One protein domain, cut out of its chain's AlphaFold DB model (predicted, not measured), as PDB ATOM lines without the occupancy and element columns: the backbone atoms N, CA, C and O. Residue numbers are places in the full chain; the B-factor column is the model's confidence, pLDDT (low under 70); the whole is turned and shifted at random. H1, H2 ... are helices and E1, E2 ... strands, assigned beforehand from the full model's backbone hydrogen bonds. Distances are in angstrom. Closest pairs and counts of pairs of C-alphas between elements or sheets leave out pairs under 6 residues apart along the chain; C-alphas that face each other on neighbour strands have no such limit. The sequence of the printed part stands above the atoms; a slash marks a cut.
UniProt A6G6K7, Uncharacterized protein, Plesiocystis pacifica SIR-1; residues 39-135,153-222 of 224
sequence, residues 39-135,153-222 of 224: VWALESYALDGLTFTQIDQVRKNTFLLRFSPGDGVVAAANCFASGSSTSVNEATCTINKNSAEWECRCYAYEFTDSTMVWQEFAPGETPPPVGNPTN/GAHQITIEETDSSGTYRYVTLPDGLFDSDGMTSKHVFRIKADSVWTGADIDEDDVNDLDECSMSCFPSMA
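What this domain is: This is residues 39 to 135 and 153 to 222 of the 224 residues of an uncharacterized protein of Plesiocystis pacifica SIR-1 (UniProt A6G6K7). Eight antiparallel strands form a closed barrel, running round the ring in chain order from E1 to E8 and back to E1, and one helix, H1, packs on its outside along E3 and E4. Long loops join several of the strands, and residues 194 to 207 lead from E8 to H1. The printed part has 167 residues, with eight named strands followed by one named helix; the class is mostly strand, though under half of the residues are in named elements. It is compact, with a radius of gyration of the C-alphas of 15.1 A, and its rounded outline spans 42 by 40 by 31 A.

How they stand to each other: E1, residues 39 to 46, bends by 56 degrees at residue 43 and forms a hairpin with E2, residues 63 to 68, where N 40 and O 65 are 2.8 A apart, within hydrogen-bond range. E2 and E3, residues 73 to 81, are a hairpin with N 66 to O 75 at 2.9 A. E3 and E4, residues 100 to 112, are a hairpin with N 76 to O 105 at 2.9 A. E4 bends by 58 degrees at residue 108 and makes a hairpin with E5, residues 115 to 121, with N 110 to O 117 at 3.1 A. E1 to E5 are a meander, each strand the antiparallel neighbour of the one before. E6, residues 155 to 161, is antiparallel to E5, with N 116 to O 157 at 2.8 A. E6, E7, residues 167 to 171, and E8, residues 186 to 193, are a second meander of two hairpins, with N 160 to O 169 at 2.9 A and N 170 to O 187 at 2.8 A. E8 and E1 close the ring, antiparallel, with N 188 to O 44 at 2.8 A. H1, residues 208 to 217, lies outside the barrel at a height over the sheet of 7.9 A, over E3 and along the strands, at 24 degrees to E3 on the local plane. H1 touches E4, the closest C-alphas being those of Cys 106 and Cys 217, 5.2 A apart. Every O i to N i+4 pair in H1 is within hydrogen-bond range.

Where its parts are: E1 begins at C-alpha 39, (119.458, 106.252, 125.496), and is 20.8 A long. E4 is the longest strand, 35.7 A; E3 measures 26.6 A and E8 21.9 A. H1 is 15.0 A long and ends at C-alpha 217, (124.275, 115.749, 116.540).

The domain as a whole: The C-alphas of Asn 135 and Asp 205, the two farthest apart, are 43.7 A apart. Residues 136 to 152 are not printed, and C-alphas 135 and 153 are 10.0 A apart across this cut. The links E1 to E2, E3 to E4, E7 to E8 and E8 to H1 are long. The mean pLDDT of the printed part is 82.2; residues 94 to 98, 134 to 135, 194 to 211 and 219 to 222 are under 70.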
ATOM      1  N   VAL A  39     119.581 105.036 124.704       85.06
ATOM      2  CA  VAL A  39     119.458 106.252 125.496       85.06
ATOM      3  C   VAL A  39     119.755 105.926 126.942       85.06
ATOM      4  O   VAL A  39     119.126 105.054 127.543       85.06
ATOM      5  N   TRP A  40     120.688 106.670 127.507       90.12
ATOM      6  CA  TRP A  40     121.249 106.460 128.825       90.12
ATOM      7  C   TRP A  40     120.920 107.647 129.715       90.12
ATOM      8  O   TRP A  40     121.152 108.788 129.330       90.12
ATOM      9  N   ALA A  41     120.384 107.396 130.904       90.75
ATOM     10  CA  ALA A  41     120.038 108.436 131.865       90.75
ATOM     11  C   ALA A  41     121.001 108.424 133.051       90.75
ATOM     12  O   ALA A  41     121.360 107.356 133.554       90.75
ATOM     13  N   LEU A  42     121.399 109.610 133.512       93.81
ATOM     14  CA  LEU A  42     122.220 109.747 134.712       93.81
ATOM     15  C   LEU A  42     121.422 109.301 135.947       93.81
ATOM     16  O   LEU A  42     120.364 109.856 136.244       93.81
ATOM     17  N   GLU A  43     121.936 108.316 136.684       93.69
ATOM     18  CA  GLU A  43     121.337 107.844 137.942       93.69
ATOM     19  C   GLU A  43     122.053 108.399 139.172       93.69
ATOM     20  O   GLU A  43     121.427 108.670 140.199       93.69
ATOM     21  N   SER A  44     123.373 108.558 139.103       95.12
ATOM     22  CA  SER A  44     124.150 109.135 140.197       95.12
ATOM     23  C   SER A  44     125.446 109.752 139.700       95.12
ATOM     24  O   SER A  44     125.940 109.410 138.628       95.12
ATOM     25  N   TYR A  45     126.002 110.657 140.491       95.88
ATOM     26  CA  TYR A  45     127.229 111.366 140.158       95.88
ATOM     27  C   TYR A  45     128.057 111.637 141.412       95.88
ATOM     28  O   TYR A  45     127.536 111.703 142.526       95.88
ATOM     29  N   ALA A  46     129.357 111.794 141.225       96.19
ATOM     30  CA  ALA A  46     130.309 112.234 142.227       96.19
ATOM     31  C   ALA A  46     131.171 113.322 141.587       96.19
ATOM     32  O   ALA A  46     131.898 113.039 140.638       96.19
ATOM     33  N   LEU A  47     131.069 114.553 142.082       93.62
ATOM     34  CA  LEU A  47     131.898 115.676 141.627       93.62
ATOM     35  C   LEU A  47     133.120 115.804 142.536       93.62
ATOM     36  O   LEU A  47     133.042 115.407 143.698       93.62
ATOM     37  N   ASP A  48     134.232 116.328 142.026       84.25
ATOM     38  CA  ASP A  48     135.440 116.648 142.807       84.25
ATOM     39  C   ASP A  48     135.981 115.488 143.675       84.25
ATOM     40  O   ASP A  48     136.476 115.684 144.790       84.25
ATOM     41  N   GLY A  49     135.823 114.241 143.216       74.69
ATOM     42  CA  GLY A  49     136.222 113.042 143.964       74.69
ATOM     43  C   GLY A  49     135.403 112.770 145.238       74.69
ATOM     44  O   GLY A  49     135.831 111.985 146.088       74.69
ATOM     45  N   LEU A  50     134.240 113.411 145.388       86.69
ATOM     46  CA  LEU A  50     133.329 113.236 146.518       86.69
ATOM     47  C   LEU A  50     132.557 111.905 146.450       86.69
ATOM     48  O   LEU A  50     132.736 111.065 145.570       86.69
ATOM     49  N   THR A  51     131.689 111.682 147.436       91.62
ATOM     50  CA  THR A  51     130.780 110.531 147.468       91.62
ATOM     51  C   THR A  51     129.657 110.665 146.447       91.62
ATOM     52  O   THR A  51     129.155 111.765 146.218       91.62
ATOM     53  N   PHE A  52     129.198 109.531 145.914       94.06
ATOM     54  CA  PHE A  52     128.069 109.498 144.989       94.06
ATOM     55  C   PHE A  52     126.790 110.071 145.599       94.06
ATOM     56  O   PHE A  52     126.366 109.682 146.690       94.06
ATOM     57  N   THR A  53     126.155 110.944 144.829       94.75
ATOM     58  CA  THR A  53     124.830 111.506 145.063       94.75
ATOM     59  C   THR A  53     123.881 110.936 144.016       94.75
ATOM     60  O   THR A  53     124.199 110.912 142.827       94.75
ATOM     61  N   GLN A  54     122.722 110.438 144.452       93.81
ATOM     62  CA  GLN A  54     121.690 109.937 143.545       93.81
ATOM     63  C   GLN A  54     120.897 111.097 142.946       93.81
ATOM     64  O   GLN A  54     120.531 112.040 143.650       93.81
ATOM     65  N   ILE A  55     120.594 110.984 141.657       90.56
ATOM     66  CA  ILE A  55     119.596 111.822 141.004       90.56
ATOM     67  C   ILE A  55     118.234 111.445 141.585       90.56
ATOM     68  O   ILE A  55     117.839 110.276 141.612       90.56
ATOM     69  N   ASP A  56     117.528 112.437 142.117       85.25
ATOM     70  CA  ASP A  56     116.191 112.214 142.655       85.25
ATOM     71  C   ASP A  56     115.177 111.921 141.538       85.25
ATOM     72  O   ASP A  56     115.405 112.170 140.355       85.25
ATOM     73  N   GLN A  57     114.018 111.386 141.921       77.62
ATOM     74  CA  GLN A  57     112.980 111.014 140.960       77.62
ATOM     75  C   GLN A  57     112.428 112.208 140.165       77.62
ATOM     76  O   GLN A  57     111.923 112.008 139.066       77.62
ATOM     77  N   VAL A  58     112.512 113.434 140.693       76.69
ATOM     78  CA  VAL A  58     111.974 114.641 140.038       76.69
ATOM     79  C   VAL A  58     112.893 115.117 138.909       76.69
ATOM     80  O   VAL A  58     112.417 115.712 137.943       76.69
ATOM     81  N   ARG A  59     114.195 114.828 139.025       81.44
ATOM     82  CA  ARG A  59     115.249 115.121 138.041       81.44
ATOM     83  C   ARG A  59     115.670 113.897 137.229       81.44
ATOM     84  O   ARG A  59     116.683 113.906 136.526       81.44
ATOM     85  N   LYS A  60     114.906 112.812 137.322       76.75
ATOM     86  CA  LYS A  60     115.135 111.632 136.497       76.75
ATOM     87  C   LYS A  60     114.943 112.010 135.026       76.75
ATOM     88  O   LYS A  60     113.980 112.682 134.675       76.75
ATOM     89  N   ASN A  61     115.846 111.540 134.166       79.25
ATOM     90  CA  ASN A  61     115.889 111.854 132.730       79.25
ATOM     91  C   ASN A  61     116.212 113.316 132.376       79.25
ATOM     92  O   ASN A  61     116.038 113.693 131.222       79.25
ATOM     93  N   THR A  62     116.689 114.119 133.329       85.94
ATOM     94  CA  THR A  62     117.183 115.475 133.055       85.94
ATOM     95  C   THR A  62     118.505 115.461 132.282       85.94
ATOM     96  O   THR A  62     118.744 116.329 131.451       85.94
ATOM     97  N   PHE A  63     119.346 114.456 132.531       91.06
ATOM     98  CA  PHE A  63     120.680 114.330 131.948       91.06
ATOM     99  C   PHE A  63     120.764 113.019 131.174       91.06
ATOM    100  O   PHE A  63     120.600 111.939 131.760       91.06
ATOM    101  N   LEU A  64     120.972 113.119 129.865       90.94
ATOM    102  CA  LEU A  64     120.867 112.005 128.932       90.94
ATOM    103  C   LEU A  64     122.106 111.906 128.037       90.94
ATOM    104  O   LEU A  64     122.663 112.920 127.626       90.94
ATOM    105  N   LEU A  65     122.483 110.678 127.686       92.06
ATOM    106  CA  LEU A  65     123.407 110.369 126.595       92.06
ATOM    107  C   LEU A  65     122.697 109.494 125.565       92.06
ATOM    108  O   LEU A  65     121.949 108.588 125.936       92.06
ATOM    109  N   ARG A  66     122.944 109.724 124.280       89.62
ATOM    110  CA  ARG A  66     122.524 108.822 123.203       89.62
ATOM    111  C   ARG A  66     123.666 108.567 122.269       89.62
ATOM    112  O   ARG A  66     124.266 109.508 121.764       89.62
ATOM    113  N   PHE A  67     123.895 107.296 122.004       88.06
ATOM    114  CA  PHE A  67     124.917 106.854 121.078       88.06
ATOM    115  C   PHE A  67     124.280 106.510 119.732       88.06
ATOM    116  O   PHE A  67     123.198 105.922 119.669       88.06
ATOM    117  N   SER A  68     124.981 106.855 118.658       86.44
ATOM    118  CA  SER A  68     124.807 106.285 117.326       86.44
ATOM    119  C   SER A  68     126.110 105.572 116.958       86.44
ATOM    120  O   SER A  68     127.016 106.199 116.401       86.44
ATOM    121  N   PRO A  69     126.251 104.270 117.279       85.44
ATOM    122  CA  PRO A  69     127.490 103.537 117.019       85.44
ATOM    123  C   PRO A  69     127.833 103.445 115.530       85.44
ATOM    124  O   PRO A  69     129.000 103.376 115.164       85.44
ATOM    125  N   GLY A  70     126.816 103.470 114.658       83.38
ATOM    126  CA  GLY A  70     127.007 103.471 113.206       83.38
ATOM    127  C   GLY A  70     127.659 104.750 112.675       83.38
ATOM    128  O   GLY A  70     128.378 104.686 111.681       83.38
ATOM    129  N   ASP A  71     127.441 105.880 113.352       84.50
ATOM    130  CA  ASP A  71     128.039 107.172 113.003       84.50
ATOM    131  C   ASP A  71     129.268 107.508 113.865       84.50
ATOM    132  O   ASP A  71     129.960 108.480 113.579       84.50
ATOM    133  N   GLY A  72     129.532 106.735 114.927       89.12
ATOM    134  CA  GLY A  72     130.568 107.049 115.915       89.12
ATOM    135  C   GLY A  72     130.286 108.355 116.656       89.12
ATOM    136  O   GLY A  72     131.201 109.132 116.902       89.12
ATOM    137  N   VAL A  73     129.015 108.640 116.966       90.62
ATOM    138  CA  VAL A  73     128.597 109.892 117.617       90.62
ATOM    139  C   VAL A  73     127.867 109.622 118.922       90.62
ATOM    140  O   VAL A  73     127.041 108.714 119.007       90.62
ATOM    141  N   VAL A  74     128.115 110.462 119.922       91.94
ATOM    142  CA  VAL A  74     127.305 110.565 121.131       91.94
ATOM    143  C   VAL A  74     126.769 111.985 121.286       91.94
ATOM    144  O   VAL A  74     127.498 112.971 121.172       91.94
ATOM    145  N   ALA A  75     125.469 112.084 121.540       91.75
ATOM    146  CA  ALA A  75     124.803 113.316 121.929       91.75
ATOM    147  C   ALA A  75     124.608 113.309 123.444       91.75
ATOM    148  O   ALA A  75     124.054 112.351 123.991       91.75
ATOM    149  N   ALA A  76     125.030 114.374 124.114       92.75
ATOM    150  CA  ALA A  76     124.754 114.597 125.522       92.75
ATOM    151  C   ALA A  76     123.754 115.743 125.671       92.75
ATOM    152  O   ALA A  76     123.941 116.800 125.073       92.75
ATOM    153  N   ALA A  77     122.699 115.528 126.452       90.00
ATOM    154  CA  ALA A  77     121.617 116.483 126.628       90.00
ATOM    155  C   ALA A  77     121.350 116.742 128.112       90.00
ATOM    156  O   ALA A  77     121.272 115.811 128.917       90.00
ATOM    157  N   ASN A  78     121.196 118.016 128.452       89.19
ATOM    158  CA  ASN A  78     120.843 118.504 129.774       89.19
ATOM    159  C   ASN A  78     119.573 119.342 129.676       89.19
ATOM    160  O   ASN A  78     119.512 120.267 128.873       89.19
ATOM    161  N   CYS A  79     118.579 119.042 130.501       86.44
ATOM    162  CA  CYS A  79     117.348 119.805 130.559       86.44
ATOM    163  C   CYS A  79     117.258 120.676 131.809       86.44
ATOM    164  O   CYS A  79     117.629 120.295 132.915       86.44
ATOM    165  N   PHE A  80     116.718 121.872 131.647       85.94
ATOM    166  CA  PHE A  80     116.581 122.826 132.735       85.94
ATOM    167  C   PHE A  80     115.375 123.724 132.493       85.94
ATOM    168  O   PHE A  80     114.862 123.843 131.383       85.94
ATOM    169  N   ALA A  81     114.886 124.364 133.549       83.62
ATOM    170  CA  ALA A  81     113.859 125.378 133.398       83.62
ATOM    171  C   ALA A  81     114.497 126.681 132.886       83.62
ATOM    172  O   ALA A  81     115.557 127.084 133.363       83.62
ATOM    173  N   SER A  82     113.836 127.375 131.967       81.56
ATOM    174  CA  SER A  82     114.261 128.669 131.435       81.56
ATOM    175  C   SER A  82     114.586 129.652 132.562       81.56
ATOM    176  O   SER A  82     113.788 129.861 133.483       81.56
ATOM    177  N   GLY A  83     115.784 130.238 132.509       80.69
ATOM    178  CA  GLY A  83     116.296 131.142 133.544       80.69
ATOM    179  C   GLY A  83     116.675 130.468 134.870       80.69
ATOM    180  O   GLY A  83     116.846 131.169 135.869       80.69
ATOM    181  N   SER A  84     116.790 129.138 134.902       84.81
ATOM    182  CA  SER A  84     117.290 128.370 136.046       84.81
ATOM    183  C   SER A  84     118.714 127.851 135.816       84.81
ATOM    184  O   SER A  84     119.339 128.123 134.793       84.81
ATOM    185  N   SER A  85     119.244 127.157 136.819       85.31
ATOM    186  CA  SER A  85     120.578 126.559 136.799       85.31
ATOM    187  C   SER A  85     120.609 125.308 135.916       85.31
ATOM    188  O   SER A  85     119.705 124.477 135.997       85.31
ATOM    189  N   THR A  86     121.673 125.154 135.126       87.56
ATOM    190  CA  THR A  86     121.967 123.939 134.345       87.56
ATOM    191  C   THR A  86     122.775 122.912 135.147       87.56
ATOM    192  O   THR A  86     123.008 121.804 134.670       87.56
ATOM    193  N   SER A  87     123.179 123.247 136.378       90.50
ATOM    194  CA  SER A  87     123.997 122.376 137.226       90.50
ATOM    195  C   SER A  87     123.325 121.030 137.479       90.50
ATOM    196  O   SER A  87     122.131 120.962 137.784       90.50
ATOM    197  N   VAL A  88     124.120 119.959 137.501       90.75
ATOM    198  CA  VAL A  88     123.658 118.611 137.847       90.75
ATOM    199  C   VAL A  88     123.035 118.538 139.245       90.75
ATOM    200  O   VAL A  88     122.222 117.659 139.524       90.75
ATOM    201  N   ASN A  89     123.367 119.483 140.129       89.75
ATOM    202  CA  ASN A  89     122.818 119.568 141.480       89.75
ATOM    203  C   ASN A  89     121.423 120.209 141.539       89.75
ATOM    204  O   ASN A  89     120.690 119.967 142.498       89.75
ATOM    205  N   GLU A  90     121.050 121.018 140.546       87.31
ATOM    206  CA  GLU A  90     119.907 121.938 140.640       87.31
ATOM    207  C   GLU A  90     118.933 121.847 139.460       87.31
ATOM    208  O   GLU A  90     117.751 122.153 139.636       87.31
ATOM    209  N   ALA A  91     119.392 121.427 138.277       86.81
ATOM    210  CA  ALA A  91     118.596 121.470 137.057       86.81
ATOM    211  C   ALA A  91     117.346 120.591 137.166       86.81
ATOM    212  O   ALA A  91     117.391 119.432 137.586       86.81
ATOM    213  N   THR A  92     116.201 121.159 136.792       78.81
ATOM    214  CA  THR A  92     114.894 120.493 136.824       78.81
ATOM    215  C   THR A  92     114.140 120.772 135.533       78.81
ATOM    216  O   THR A  92     114.171 121.887 135.020       78.81
ATOM    217  N   CYS A  93     113.404 119.775 135.045       73.06
ATOM    218  CA  CYS A  93     112.603 119.873 133.818       73.06
ATOM    219  C   CYS A  93     111.116 120.178 134.066       73.06
ATOM    220  O   CYS A  93     110.320 120.232 133.132       73.06
ATOM    221  N   THR A  94     110.689 120.308 135.325       61.09
ATOM    222  CA  THR A  94     109.349 119.851 135.744       61.09
ATOM    223  C   THR A  94     108.458 120.896 136.420       61.09
ATOM    224  O   THR A  94     107.653 120.551 137.282       61.09
ATOM    225  N   ILE A  95     108.499 122.171 136.009       52.47
ATOM    226  CA  ILE A  95     107.487 123.150 136.478       52.47
ATOM    227  C   ILE A  95     106.569 123.660 135.355       52.47
ATOM    228  O   ILE A  95     105.394 123.927 135.610       52.47
ATOM    229  N   ASN A  96     107.025 123.731 134.100       55.38
ATOM    230  CA  ASN A  96     106.178 124.119 132.968       55.38
ATOM    231  C   ASN A  96     106.802 123.620 131.653       55.38
ATOM    232  O   ASN A  96     107.925 124.000 131.341       55.38
ATOM    233  N   LYS A  97     106.081 122.798 130.871       59.16
ATOM    234  CA  LYS A  97     106.559 122.283 129.567       59.16
ATOM    235  C   LYS A  97     106.983 123.415 128.618       59.16
ATOM    236  O   LYS A  97     107.924 123.259 127.861       59.16
ATOM    237  N   ASN A  98     106.328 124.575 128.716       64.12
ATOM    238  CA  ASN A  98     106.630 125.756 127.895       64.12
ATOM    239  C   ASN A  98     107.887 126.520 128.341       64.12
ATOM    240  O   ASN A  98     108.187 127.572 127.782       64.12
ATOM    241  N   SER A  99     108.551 126.070 129.403       70.56
ATOM    242  CA  SER A  99     109.782 126.669 129.904       70.56
ATOM    243  C   SER A  99     110.870 125.627 130.127       70.56
ATOM    244  O   SER A  99     111.799 125.924 130.863       70.56
ATOM    245  N   ALA A 100     110.727 124.406 129.616       76.75
ATOM    246  CA  ALA A 100     111.845 123.476 129.587       76.75
ATOM    247  C   ALA A 100     112.756 123.886 128.428       76.75
ATOM    248  O   ALA A 100     112.266 124.133 127.333       76.75
ATOM    249  N   GLU A 101     114.049 123.981 128.692       81.56
ATOM    250  CA  GLU A 101     115.094 124.223 127.704       81.56
ATOM    251  C   GLU A 101     116.062 123.039 127.736       81.56
ATOM    252  O   GLU A 101     116.253 122.411 128.784       81.56
ATOM    253  N   TRP A 102     116.656 122.732 126.583       83.62
ATOM    254  CA  TRP A 102     117.662 121.686 126.440       83.62
ATOM    255  C   TRP A 102     118.980 122.286 125.964       83.62
ATOM    256  O   TRP A 102     119.026 123.024 124.982       83.62
ATOM    257  N   GLU A 103     120.059 121.941 126.655       86.88
ATOM    258  CA  GLU A 103     121.428 122.203 126.229       86.88
ATOM    259  C   GLU A 103     122.046 120.897 125.748       86.88
ATOM    260  O   GLU A 103     121.983 119.876 126.440       86.88
ATOM    261  N   CYS A 104     122.637 120.938 124.556       88.06
ATOM    262  CA  CYS A 104     123.105 119.747 123.871       88.06
ATOM    263  C   CYS A 104     124.523 119.919 123.350       88.06
ATOM    264  O   CYS A 104     124.869 120.944 122.765       88.06
ATOM    265  N   ARG A 105     125.336 118.886 123.572       92.31
ATOM    266  CA  ARG A 105     126.734 118.805 123.144       92.31
ATOM    267  C   ARG A 105     126.926 117.534 122.327       92.31
ATOM    268  O   ARG A 105     126.409 116.475 122.695       92.31
ATOM    269  N   CYS A 106     127.641 117.652 121.215       93.25
ATOM    270  CA  CYS A 106     127.864 116.560 120.277       93.25
ATOM    271  C   CYS A 106     129.331 116.133 120.321       93.25
ATOM    272  O   CYS A 106     130.229 116.976 120.294       93.25
ATOM    273  N   TYR A 107     129.576 114.825 120.354       94.25
ATOM    274  CA  TYR A 107     130.929 114.281 120.358       94.25
ATOM    275  C   TYR A 107     131.062 113.163 119.335       94.25
ATOM    276  O   TYR A 107     130.234 112.253 119.291       94.25
ATOM    277  N   ALA A 108     132.108 113.226 118.517       93.62
ATOM    278  CA  ALA A 108     132.602 112.052 117.820       93.62
ATOM    279  C   ALA A 108     133.293 111.172 118.860       93.62
ATOM    280  O   ALA A 108     133.939 111.697 119.773       93.62
ATOM    281  N   TYR A 109     133.155 109.857 118.760       93.12
ATOM    282  CA  TYR A 109     133.759 108.969 119.733       93.12
ATOM    283  C   TYR A 109     134.300 107.679 119.122       93.12
ATOM    284  O   TYR A 109     133.771 107.137 118.153       93.12
ATOM    285  N   GLU A 110     135.361 107.178 119.745       92.06
ATOM    286  CA  GLU A 110     135.896 105.842 119.517       92.06
ATOM    287  C   GLU A 110     135.856 105.070 120.830       92.06
ATOM    288  O   GLU A 110     136.136 105.629 121.894       92.06
ATOM    289  N   PHE A 111     135.503 103.787 120.763       88.69
ATOM    290  CA  PHE A 111     135.436 102.909 121.924       88.69
ATOM    291  C   PHE A 111     136.271 101.656 121.696       88.69
ATOM    292  O   PHE A 111     136.080 100.937 120.717       88.69
ATOM    293  N   THR A 112     137.215 101.401 122.600       85.94
ATOM    294  CA  THR A 112     138.061 100.203 122.583       85.94
ATOM    295  C   THR A 112     138.122  99.606 123.978       85.94
ATOM    296  O   THR A 112     138.532 100.279 124.926       85.94
ATOM    297  N   ASP A 113     137.736  98.336 124.093       82.00
ATOM    298  CA  ASP A 113     137.658  97.572 125.339       82.00
ATOM    299  C   ASP A 113     136.850  98.316 126.418       82.00
ATOM    300  O   ASP A 113     135.622  98.255 126.436       82.00
ATOM    301  N   SER A 114     137.540  99.055 127.292       84.44
ATOM    302  CA  SER A 114     136.980  99.811 128.414       84.44
ATOM    303  C   SER A 114     137.186 101.321 128.343       84.44
ATOM    304  O   SER A 114     136.947 102.021 129.326       84.44
ATOM    305  N   THR A 115     137.699 101.827 127.226       89.56
ATOM    306  CA  THR A 115     138.120 103.222 127.099       89.56
ATOM    307  C   THR A 115     137.427 103.865 125.914       89.56
ATOM    308  O   THR A 115     137.530 103.375 124.791       89.56
ATOM    309  N   MET A 116     136.736 104.972 126.174       91.44
ATOM    310  CA  MET A 116     136.203 105.851 125.142       91.44
ATOM    311  C   MET A 116     137.103 107.069 124.976       91.44
ATOM    312  O   MET A 116     137.684 107.554 125.945       91.44
ATOM    313  N   VAL A 117     137.186 107.592 123.761       93.56
ATOM    314  CA  VAL A 117     137.770 108.907 123.492       93.56
ATOM    315  C   VAL A 117     136.712 109.748 122.805       93.56
ATOM    316  O   VAL A 117     136.152 109.308 121.806       93.56
ATOM    317  N   TRP A 118     136.392 110.912 123.368       94.81
ATOM    318  CA  TRP A 118     135.357 111.817 122.867       94.81
ATOM    319  C   TRP A 118     135.992 113.095 122.327       94.81
ATOM    320  O   TRP A 118     136.799 113.720 123.007       94.81
ATOM    321  N   GLN A 119     135.604 113.500 121.123       94.38
ATOM    322  CA  GLN A 119     136.045 114.716 120.446       94.38
ATOM    323  C   GLN A 119     134.819 115.594 120.193       94.38
ATOM    324  O   GLN A 119     133.934 115.218 119.426       94.38
ATOM    325  N   GLU A 120     134.751 116.751 120.849       93.25
ATOM    326  CA  GLU A 120     133.604 117.652 120.704       93.25
ATOM    327  C   GLU A 120     133.579 118.298 119.316       93.25
ATOM    328  O   GLU A 120     134.624 118.631 118.745       93.25
ATOM    329  N   PHE A 121     132.370 118.485 118.790       91.44
ATOM    330  CA  PHE A 121     132.118 119.212 117.553       91.44
ATOM    331  C   PHE A 121     130.810 120.003 117.638       91.44
ATOM    332  O   PHE A 121     129.942 119.715 118.467       91.44
ATOM    333  N   ALA A 122     130.669 121.023 116.790       89.62
ATOM    334  CA  ALA A 122     129.493 121.879 116.827       89.62
ATOM    335  C   ALA A 122     128.250 121.161 116.258       89.62
ATOM    336  O   ALA A 122     128.352 120.441 115.259       89.62
ATOM    337  N   PRO A 123     127.053 121.371 116.838       86.38
ATOM    338  CA  PRO A 123     125.821 120.804 116.300       86.38
ATOM    339  C   PRO A 123     125.583 121.221 114.838       86.38
ATOM    340  O   PRO A 123     125.755 122.382 114.469       86.38
ATOM    341  N   GLY A 124     125.167 120.270 114.002       84.62
ATOM    342  CA  GLY A 124     124.944 120.448 112.565       84.62
ATOM    343  C   GLY A 124     126.198 120.285 111.699       84.62
ATOM    344  O   GLY A 124     126.084 120.260 110.471       84.62
ATOM    345  N   GLU A 125     127.380 120.145 112.302       86.44
ATOM    346  CA  GLU A 125     128.612 119.846 111.576       86.44
ATOM    347  C   GLU A 125     128.807 118.339 111.365       86.44
ATOM    348  O   GLU A 125     128.158 117.492 111.977       86.44
ATOM    349  N   THR A 126     129.703 117.991 110.440       86.69
ATOM    350  CA  THR A 126     130.100 116.591 110.247       86.69
ATOM    351  C   THR A 126     131.006 116.162 111.403       86.69
ATOM    352  O   THR A 126     131.947 116.902 111.698       86.69
ATOM    353  N   PRO A 127     130.785 114.981 112.016       89.88
ATOM    354  CA  PRO A 127     131.654 114.479 113.073       89.88
ATOM    355  C   PRO A 127     133.122 114.439 112.612       89.88
ATOM    356  O   PRO A 127     133.411 113.864 111.553       89.88
ATOM    357  N   PRO A 128     134.055 115.062 113.351       90.62
ATOM    358  CA  PRO A 128     135.472 115.019 113.021       90.62
ATOM    359  C   PRO A 128     136.070 113.642 113.356       90.62
ATOM    360  O   PRO A 128     135.490 112.885 114.136       90.62
ATOM    361  N   PRO A 129     137.258 113.310 112.821       89.88
ATOM    362  CA  PRO A 129     138.038 112.188 113.328       89.88
ATOM    363  C   PRO A 129     138.332 112.365 114.821       89.88
ATOM    364  O   PRO A 129     138.630 113.472 115.272       89.88
ATOM    365  N   VAL A 130     138.296 111.270 115.579       91.38
ATOM    366  CA  VAL A 130     138.646 111.302 116.999       91.38
ATOM    367  C   VAL A 130     140.158 111.465 117.136       91.38
ATOM    368  O   VAL A 130     140.944 110.690 116.590       91.38
ATOM    369  N   GLY A 131     140.567 112.538 117.814       87.75
ATOM    370  CA  GLY A 131     141.973 112.852 118.041       87.75
ATOM    371  C   GLY A 131     142.621 111.951 119.093       87.75
ATOM    372  O   GLY A 131     141.963 111.195 119.805       87.75
ATOM    373  N   ASN A 132     143.940 112.077 119.243       86.25
ATOM    374  CA  ASN A 132     144.631 111.457 120.371       86.25
ATOM    375  C   ASN A 132     144.277 112.215 121.655       86.25
ATOM    376  O   ASN A 132     144.391 113.445 121.653       86.25
ATOM    377  N   PRO A 133     143.916 111.526 122.751       79.69
ATOM    378  CA  PRO A 133     143.609 112.201 123.997       79.69
ATOM    379  C   PRO A 133     144.834 112.985 124.461       79.69
ATOM    380  O   PRO A 133     145.921 112.429 124.657       79.69
ATOM    381  N   THR A 134     144.682 114.298 124.608       65.25
ATOM    382  CA  THR A 134     145.724 115.107 125.229       65.25
ATOM    383  C   THR A 134     145.701 114.772 126.707       65.25
ATOM    384  O   THR A 134     144.734 115.094 127.394       65.25
ATOM    385  N   ASN A 135     146.742 114.102 127.208       49.41
ATOM    386  CA  ASN A 135     146.943 113.992 128.648       49.41
ATOM    387  C   ASN A 135     146.939 115.420 129.186       49.41
ATOM    388  O   ASN A 135     147.846 116.192 128.871       49.41
ATOM    389  N   GLY A 153     139.607 119.629 122.580       79.50
ATOM    390  CA  GLY A 153     140.530 118.497 122.443       79.50
ATOM    391  C   GLY A 153     139.930 117.146 122.846       79.50
ATOM    392  O   GLY A 153     139.054 117.072 123.708       79.50
ATOM    393  N   ALA A 154     140.422 116.075 122.221       89.81
ATOM    394  CA  ALA A 154     139.986 114.713 122.497       89.81
ATOM    395  C   ALA A 154     140.161 114.351 123.982       89.81
ATOM    396  O   ALA A 154     141.225 114.554 124.574       89.81
ATOM    397  N   HIS A 155     139.115 113.773 124.567       92.31
ATOM    398  CA  HIS A 155     139.010 113.498 125.993       92.31
ATOM    399  C   HIS A 155     138.842 112.005 126.250       92.31
ATOM    400  O   HIS A 155     137.912 111.383 125.737       92.31
ATOM    401  N   GLN A 156     139.735 111.419 127.046       93.50
ATOM    402  CA  GLN A 156     139.670 110.000 127.380       93.50
ATOM    403  C   GLN A 156     138.732 109.755 128.566       93.50
ATOM    404  O   GLN A 156     138.834 110.404 129.603       93.50
ATOM    405  N   ILE A 157     137.873 108.754 128.431       93.81
ATOM    406  CA  ILE A 157     136.888 108.342 129.424       93.81
ATOM    407  C   ILE A 157     137.094 106.858 129.702       93.81
ATOM    408  O   ILE A 157     137.136 106.040 128.782       93.81
ATOM    409  N   THR A 158     137.198 106.492 130.976       93.12
ATOM    410  CA  THR A 158     137.214 105.075 131.369       93.12
ATOM    411  C   THR A 158     135.806 104.632 131.733       93.12
ATOM    412  O   THR A 158     135.143 105.279 132.546       93.12
ATOM    413  N   ILE A 159     135.366 103.520 131.150       92.38
ATOM    414  CA  ILE A 159     134.080 102.897 131.444       92.38
ATOM    415  C   ILE A 159     134.299 101.722 132.390       92.38
ATOM    416  O   ILE A 159     135.072 100.808 132.107       92.38
ATOM    417  N   GLU A 160     133.597 101.740 133.518       92.31
ATOM    418  CA  GLU A 160     133.625 100.675 134.518       92.31
ATOM    419  C   GLU A 160     132.227 100.069 134.681       92.31
ATOM    420  O   GLU A 160     131.222 100.784 134.764       92.31
ATOM    421  N   GLU A 161     132.160  98.745 134.801       88.56
ATOM    422  CA  GLU A 161     130.941  98.075 135.246       88.56
ATOM    423  C   GLU A 161     130.573  98.505 136.674       88.56
ATOM    424  O   GLU A 161     131.407  98.878 137.510       88.56
ATOM    425  N   THR A 162     129.281  98.444 136.964       88.50
ATOM    426  CA  THR A 162     128.762  98.618 138.319       88.50
ATOM    427  C   THR A 162     128.142  97.314 138.802       88.50
ATOM    428  O   THR A 162     127.895  96.401 138.020       88.50
ATOM    429  N   ASP A 163     127.836  97.232 140.096       84.62
ATOM    430  CA  ASP A 163     127.179  96.050 140.670       84.62
ATOM    431  C   ASP A 163     125.738  95.846 140.152       84.62
ATOM    432  O   ASP A 163     125.098  94.838 140.453       84.62
ATOM    433  N   SER A 164     125.199  96.818 139.408       83.62
ATOM    434  CA  SER A 164     123.862  96.779 138.821       83.62
ATOM    435  C   SER A 164     123.947  96.513 137.315       83.62
ATOM    436  O   SER A 164     124.786  97.057 136.602       83.62
ATOM    437  N   SER A 165     123.084  95.629 136.814       82.44
ATOM    438  CA  SER A 165     123.041  95.301 135.386       82.44
ATOM    439  C   SER A 165     122.501  96.475 134.571       82.44
ATOM    440  O   SER A 165     121.468  97.042 134.938       82.44
ATOM    441  N   GLY A 166     123.127  96.772 133.431       82.62
ATOM    442  CA  GLY A 166     122.697  97.858 132.544       82.62
ATOM    443  C   GLY A 166     123.033  99.252 133.077       82.62
ATOM    444  O   GLY A 166     122.441 100.233 132.630       82.62
ATOM    445  N   THR A 167     123.961  99.334 134.034       89.81
ATOM    446  CA  THR A 167     124.520 100.582 134.555       89.81
ATOM    447  C   THR A 167     126.035 100.588 134.441       89.81
ATOM    448  O   THR A 167     126.708  99.655 134.888       89.81
ATOM    449  N   TYR A 168     126.572 101.678 133.905       93.06
ATOM    450  CA  TYR A 168     128.003 101.857 133.689       93.06
ATOM    451  C   TYR A 168     128.466 103.178 134.274       93.06
ATOM    452  O   TYR A 168     127.749 104.181 134.263       93.06
ATOM    453  N   ARG A 169     129.680 103.162 134.812       94.88
ATOM    454  CA  ARG A 169     130.322 104.322 135.408       94.88
ATOM    455  C   ARG A 169     131.332 104.894 134.435       94.88
ATOM    456  O   ARG A 169     132.258 104.210 134.023       94.88
ATOM    457  N   TYR A 170     131.154 106.165 134.141       95.06
ATOM    458  CA  TYR A 170     132.026 106.978 133.325       95.06
ATOM    459  C   TYR A 170     132.941 107.721 134.286       95.06
ATOM    460  O   TYR A 170     132.481 108.468 135.155       95.06
ATOM    461  N   VAL A 171     134.234 107.449 134.187       94.06
ATOM    462  CA  VAL A 171     135.278 108.132 134.947       94.06
ATOM    463  C   VAL A 171     135.871 109.177 134.019       94.06
ATOM    464  O   VAL A 171     136.287 108.812 132.921       94.06
ATOM    465  N   THR A 172     135.865 110.436 134.472       90.19
ATOM    466  CA  THR A 172     136.329 111.623 133.735       90.19
ATOM    467  C   THR A 172     135.539 111.919 132.465       90.19
ATOM    468  O   THR A 172     136.067 111.767 131.373       90.19
ATOM    469  N   LEU A 173     134.292 112.387 132.582       94.12
ATOM    470  CA  LEU A 173     133.617 113.036 131.445       94.12
ATOM    471  C   LEU A 173     134.355 114.329 131.021       94.12
ATOM    472  O   LEU A 173     135.187 114.819 131.785       94.12
ATOM    473  N   PRO A 174     134.094 114.880 129.818       93.31
ATOM    474  CA  PRO A 174     134.637 116.176 129.412       93.31
ATOM    475  C   PRO A 174     134.259 117.302 130.379       93.31
ATOM    476  O   PRO A 174     133.152 117.313 130.918       93.31
ATOM    477  N   ASP A 175     135.150 118.282 130.541       91.50
ATOM    478  CA  ASP A 175     134.917 119.435 131.417       91.50
ATOM    479  C   ASP A 175     133.593 120.156 131.090       91.50
ATOM    480  O   ASP A 175     133.179 120.306 129.929       91.50
ATOM    481  N   GLY A 176     132.879 120.533 132.149       90.88
ATOM    482  CA  GLY A 176     131.563 121.159 132.096       90.88
ATOM    483  C   GLY A 176     130.409 120.224 131.715       90.88
ATOM    484  O   GLY A 176     129.252 120.603 131.893       90.88
ATOM    485  N   LEU A 177     130.657 119.002 131.225       93.38
ATOM    486  CA  LEU A 177     129.569 118.076 130.915       93.38
ATOM    487  C   LEU A 177     128.980 117.506 132.210       93.38
ATOM    488  O   LEU A 177     129.630 116.730 132.907       93.38
ATOM    489  N   PHE A 178     127.739 117.887 132.528       94.50
ATOM    490  CA  PHE A 178     127.052 117.498 133.768       94.50
ATOM    491  C   PHE A 178     127.878 117.818 135.025       94.50
ATOM    492  O   PHE A 178     128.045 116.974 135.911       94.50
ATOM    493  N   ASP A 179     128.429 119.034 135.056       94.62
ATOM    494  CA  ASP A 179     129.340 119.551 136.086       94.62
ATOM    495  C   ASP A 179     130.618 118.719 136.276       94.62
ATOM    496  O   ASP A 179     131.233 118.737 137.343       94.62
ATOM    497  N   SER A 180     131.031 117.961 135.257       93.88
ATOM    498  CA  SER A 180     132.320 117.281 135.279       93.88
ATOM    499  C   SER A 180     133.475 118.282 135.326       93.88
ATOM    500  O   SER A 180     133.461 119.292 134.631       93.88
ATOM    501  N   ASP A 181     134.487 117.956 136.126       90.44
ATOM    502  CA  ASP A 181     135.763 118.670 136.255       90.44
ATOM    503  C   ASP A 181     136.834 118.191 135.253       90.44
ATOM    504  O   ASP A 181     138.009 118.538 135.381       90.44
ATOM    505  N   GLY A 182     136.483 117.274 134.341       89.75
ATOM    506  CA  GLY A 182     137.429 116.674 133.402       89.75
ATOM    507  C   GLY A 182     138.469 115.727 134.017       89.75
ATOM    508  O   GLY A 182     139.293 115.190 133.280       89.75
ATOM    509  N   MET A 183     138.488 115.513 135.338       88.38
ATOM    510  CA  MET A 183     139.639 114.893 136.018       88.38
ATOM    511  C   MET A 183     139.287 113.846 137.069       88.38
ATOM    512  O   MET A 183     139.920 112.793 137.123       88.38
ATOM    513  N   THR A 184     138.334 114.124 137.957       91.12
ATOM    514  CA  THR A 184     138.048 113.248 139.108       91.12
ATOM    515  C   THR A 184     136.577 112.914 139.271       91.12
ATOM    516  O   THR A 184     136.230 111.977 140.000       91.12
ATOM    517  N   SER A 185     135.717 113.647 138.573       94.38
ATOM    518  CA  SER A 185     134.287 113.405 138.538       94.38
ATOM    519  C   SER A 185     133.944 112.045 137.925       94.38
ATOM    520  O   SER A 185     134.637 111.505 137.053       94.38
ATOM    521  N   LYS A 186     132.865 111.461 138.446       96.62
ATOM    522  CA  LYS A 186     132.340 110.164 138.025       96.62
ATOM    523  C   LYS A 186     130.837 110.246 137.865       96.62
ATOM    524  O   LYS A 186     130.146 110.768 138.739       96.62
ATOM    525  N   HIS A 187     130.328 109.623 136.814       96.81
ATOM    526  CA  HIS A 187     128.915 109.657 136.457       96.81
ATOM    527  C   HIS A 187     128.445 108.237 136.164       96.81
ATOM    528  O   HIS A 187     129.097 107.504 135.429       96.81
ATOM    529  N   VAL A 188     127.342 107.813 136.775       95.75
ATOM    530  CA  VAL A 188     126.758 106.487 136.551       95.75
ATOM    531  C   VAL A 188     125.515 106.649 135.706       95.75
ATOM    532  O   VAL A 188     124.540 107.267 136.139       95.75
ATOM    533  N   PHE A 189     125.552 106.055 134.523       94.25
ATOM    534  CA  PHE A 189     124.440 106.051 133.594       94.25
ATOM    535  C   PHE A 189     123.780 104.686 133.551       94.25
ATOM    536  O   PHE A 189     124.451 103.655 133.630       94.25
ATOM    537  N   ARG A 190     122.463 104.693 133.374       90.62
ATOM    538  CA  ARG A 190     121.653 103.501 133.156       90.62
ATOM    539  C   ARG A 190     120.988 103.539 131.799       90.62
ATOM    540  O   ARG A 190     120.456 104.582 131.419       90.62
ATOM    541  N   ILE A 191     120.926 102.392 131.133       86.50
ATOM    542  CA  ILE A 191     120.111 102.259 129.931       86.50
ATOM    543  C   ILE A 191     118.638 102.516 130.268       86.50
ATOM    544  O   ILE A 191     118.055 101.917 131.177       86.50
ATOM    545  N   LYS A 192     118.041 103.456 129.545       78.56
ATOM    546  CA  LYS A 192     116.642 103.852 129.690       78.56
ATOM    547  C   LYS A 192     115.781 103.209 128.609       78.56
ATOM    548  O   LYS A 192     114.699 102.714 128.913       78.56
ATOM    549  N   ALA A 193     116.243 103.257 127.364       70.88
ATOM    550  CA  ALA A 193     115.519 102.768 126.200       70.88
ATOM    551  C   ALA A 193     116.479 102.466 125.044       70.88
ATOM    552  O   ALA A 193     117.522 103.104 124.934       70.88
ATOM    553  N   ASP A 194     116.071 101.572 124.146       63.12
ATOM    554  CA  ASP A 194     116.888 101.149 122.999       63.12
ATOM    555  C   ASP A 194     117.023 102.243 121.923       63.12
ATOM    556  O   ASP A 194     118.002 102.289 121.195       63.12
ATOM    557  N   SER A 195     116.041 103.141 121.792       56.47
ATOM    558  CA  SER A 195     116.063 104.206 120.763       56.47
ATOM    559  C   SER A 195     115.233 105.446 121.100       56.47
ATOM    560  O   SER A 195     115.307 106.458 120.401       56.47
ATOM    561  N   VAL A 196     114.438 105.395 122.171       59.81
ATOM    562  CA  VAL A 196     113.499 106.461 122.521       59.81
ATOM    563  C   VAL A 196     114.253 107.609 123.190       59.81
ATOM    564  O   VAL A 196     114.458 107.624 124.404       59.81
ATOM    565  N   TRP A 197     114.648 108.591 122.378       64.06
ATOM    566  CA  TRP A 197     115.220 109.877 122.794       64.06
ATOM    567  C   TRP A 197     114.132 110.862 123.218       64.06
ATOM    568  O   TRP A 197     114.148 112.037 122.885       64.06
ATOM    569  N   THR A 198     113.151 110.358 123.957       54.56
ATOM    570  CA  THR A 198     112.122 111.189 124.558       54.56
ATOM    571  C   THR A 198     112.324 111.182 126.059       54.56
ATOM    572  O   THR A 198     112.864 110.242 126.667       54.56
ATOM    573  N   GLY A 199     111.887 112.254 126.701       50.41
ATOM    574  CA  GLY A 199     111.878 112.354 128.146       50.41
ATOM    575  C   GLY A 199     110.841 111.425 128.766       50.41
ATOM    576  O   GLY A 199     110.082 111.936 129.546       50.41
ATOM    577  N   ALA A 200     110.789 110.119 128.460       41.53
ATOM    578  CA  ALA A 200     109.730 109.135 128.763       41.53
ATOM    579  C   ALA A 200     109.246 108.950 130.234       41.53
ATOM    580  O   ALA A 200     108.632 107.939 130.543       41.53
ATOM    581  N   ASP A 201     109.478 109.912 131.131       44.03
ATOM    582  CA  ASP A 201     108.675 110.156 132.343       44.03
ATOM    583  C   ASP A 201     107.978 111.555 132.326       44.03
ATOM    584  O   ASP A 201     107.358 111.970 133.300       44.03
ATOM    585  N   ILE A 202     108.071 112.296 131.219       47.59
ATOM    586  CA  ILE A 202     107.365 113.534 130.876       47.59
ATOM    587  C   ILE A 202     106.324 113.089 129.850       47.59
ATOM    588  O   ILE A 202     106.696 112.751 128.731       47.59
ATOM    589  N   ASP A 203     105.059 113.002 130.273       43.50
ATOM    590  CA  ASP A 203     103.910 112.504 129.499       43.50
ATOM    591  C   ASP A 203     104.034 112.721 127.983       43.50
ATOM    592  O   ASP A 203     104.262 113.865 127.572       43.50
ATOM    593  N   GLU A 204     103.823 111.614 127.252       41.72
ATOM    594  CA  GLU A 204     103.964 111.222 125.826       41.72
ATOM    595  C   GLU A 204     103.723 112.247 124.689       41.72
ATOM    596  O   GLU A 204     103.636 111.850 123.531       41.72
ATOM    597  N   ASP A 205     103.683 113.547 124.957       41.88
ATOM    598  CA  ASP A 205     103.490 114.595 123.958       41.88
ATOM    599  C   ASP A 205     104.780 115.417 123.775       41.88
ATOM    600  O   ASP A 205     105.137 116.217 124.647       41.88
ATOM    601  N   ASP A 206     105.452 115.186 122.639       49.31
ATOM    602  CA  ASP A 206     106.397 116.048 121.907       49.31
ATOM    603  C   ASP A 206     107.212 117.058 122.739       49.31
ATOM    604  O   ASP A 206     106.846 118.227 122.902       49.31
ATOM    605  N   VAL A 207     108.390 116.634 123.210       52.91
ATOM    606  CA  VAL A 207     109.428 117.558 123.697       52.91
ATOM    607  C   VAL A 207     110.263 118.000 122.491       52.91
ATOM    608  O   VAL A 207     111.312 117.423 122.223       52.91
ATOM    609  N   ASN A 208     109.765 119.000 121.753       51.38
ATOM    610  CA  ASN A 208     110.330 119.454 120.469       51.38
ATOM    611  C   ASN A 208     111.857 119.674 120.490       51.38
ATOM    612  O   ASN A 208     112.545 119.334 119.532       51.38
ATOM    613  N   ASP A 209     112.387 120.197 121.592       59.62
ATOM    614  CA  ASP A 209     113.787 120.630 121.664       59.62
ATOM    615  C   ASP A 209     114.766 119.451 121.846       59.62
ATOM    616  O   ASP A 209     115.925 119.524 121.440       59.62
ATOM    617  N   LEU A 210     114.311 118.321 122.405       66.94
ATOM    618  CA  LEU A 210     115.164 117.140 122.588       66.94
ATOM    619  C   LEU A 210     115.405 116.407 121.255       66.94
ATOM    620  O   LEU A 210     116.500 115.891 121.012       66.94
ATOM    621  N   ASP A 211     114.412 116.410 120.366       68.81
ATOM    622  CA  ASP A 211     114.556 115.879 119.009       68.81
ATOM    623  C   ASP A 211     115.470 116.765 118.155       68.81
ATOM    624  O   ASP A 211     116.305 116.241 117.412       68.81
ATOM    625  N   GLU A 212     115.407 118.090 118.319       72.12
ATOM    626  CA  GLU A 212     116.337 119.023 117.670       72.12
ATOM    627  C   GLU A 212     117.792 118.751 118.080       72.12
ATOM    628  O   GLU A 212     118.686 118.720 117.227       72.12
ATOM    629  N   CYS A 213     118.032 118.437 119.355       71.88
ATOM    630  CA  CYS A 213     119.346 118.011 119.829       71.88
ATOM    631  C   CYS A 213     119.855 116.745 119.137       71.88
ATOM    632  O   CYS A 213     121.014 116.672 118.730       71.88
ATOM    633  N   SER A 214     118.983 115.749 118.970       70.69
ATOM    634  CA  SER A 214     119.326 114.536 118.231       70.69
ATOM    635  C   SER A 214     119.637 114.857 116.771       70.69
ATOM    636  O   SER A 214     120.676 114.460 116.254       70.69
ATOM    637  N   MET A 215     118.753 115.574 116.083       73.31
ATOM    638  CA  MET A 215     118.935 115.887 114.665       73.31
ATOM    639  C   MET A 215     120.218 116.678 114.402       73.31
ATOM    640  O   MET A 215     120.871 116.466 113.383       73.31
ATOM    641  N   SER A 216     120.597 117.549 115.336       78.81
ATOM    642  CA  SER A 216     121.793 118.373 115.201       78.81
ATOM    643  C   SER A 216     123.082 117.582 115.440       78.81
ATOM    644  O   SER A 216     124.073 117.836 114.760       78.81
ATOM    645  N   CYS A 217     123.095 116.599 116.345       79.81
ATOM    646  CA  CYS A 217     124.275 115.749 116.540       79.81
ATOM    647  C   CYS A 217     124.379 114.603 115.520       79.81
ATOM    648  O   CYS A 217     125.484 114.150 115.238       79.81
ATOM    649  N   PHE A 218     123.264 114.136 114.948       78.94
ATOM    650  CA  PHE A 218     123.226 112.998 114.021       78.94
ATOM    651  C   PHE A 218     122.803 113.427 112.602       78.94
ATOM    652  O   PHE A 218     121.681 113.140 112.171       78.94
ATOM    653  N   PRO A 219     123.682 114.094 111.829       62.97
ATOM    654  CA  PRO A 219     123.329 114.629 110.511       62.97
ATOM    655  C   PRO A 219     122.917 113.547 109.497       62.97
ATOM    656  O   PRO A 219     122.139 113.826 108.584       62.97
ATOM    657  N   SER A 220     123.369 112.300 109.667       62.50
ATOM    658  CA  SER A 220     122.954 111.148 108.853       62.50
ATOM    659  C   SER A 220     121.473 110.777 109.033       62.50
ATOM    660  O   SER A 220     120.869 110.227 108.112       62.50
ATOM    661  N   MET A 221     120.859 111.125 110.172       56.94
ATOM    662  CA  MET A 221     119.436 110.891 110.451       56.94
ATOM    663  C   MET A 221     118.521 112.028 109.967       56.94
ATOM    664  O   MET A 221     117.311 111.837 109.880       56.94
ATOM    665  N   ALA A 222     119.070 113.189 109.595       53.31
ATOM    666  CA  ALA A 222     118.296 114.355 109.151       53.31
ATOM    667  C   ALA A 222     117.838 114.294 107.672       53.31
ATOM    668  O   ALA A 222     117.165 115.210 107.198       53.31
TER     669      ALA A 222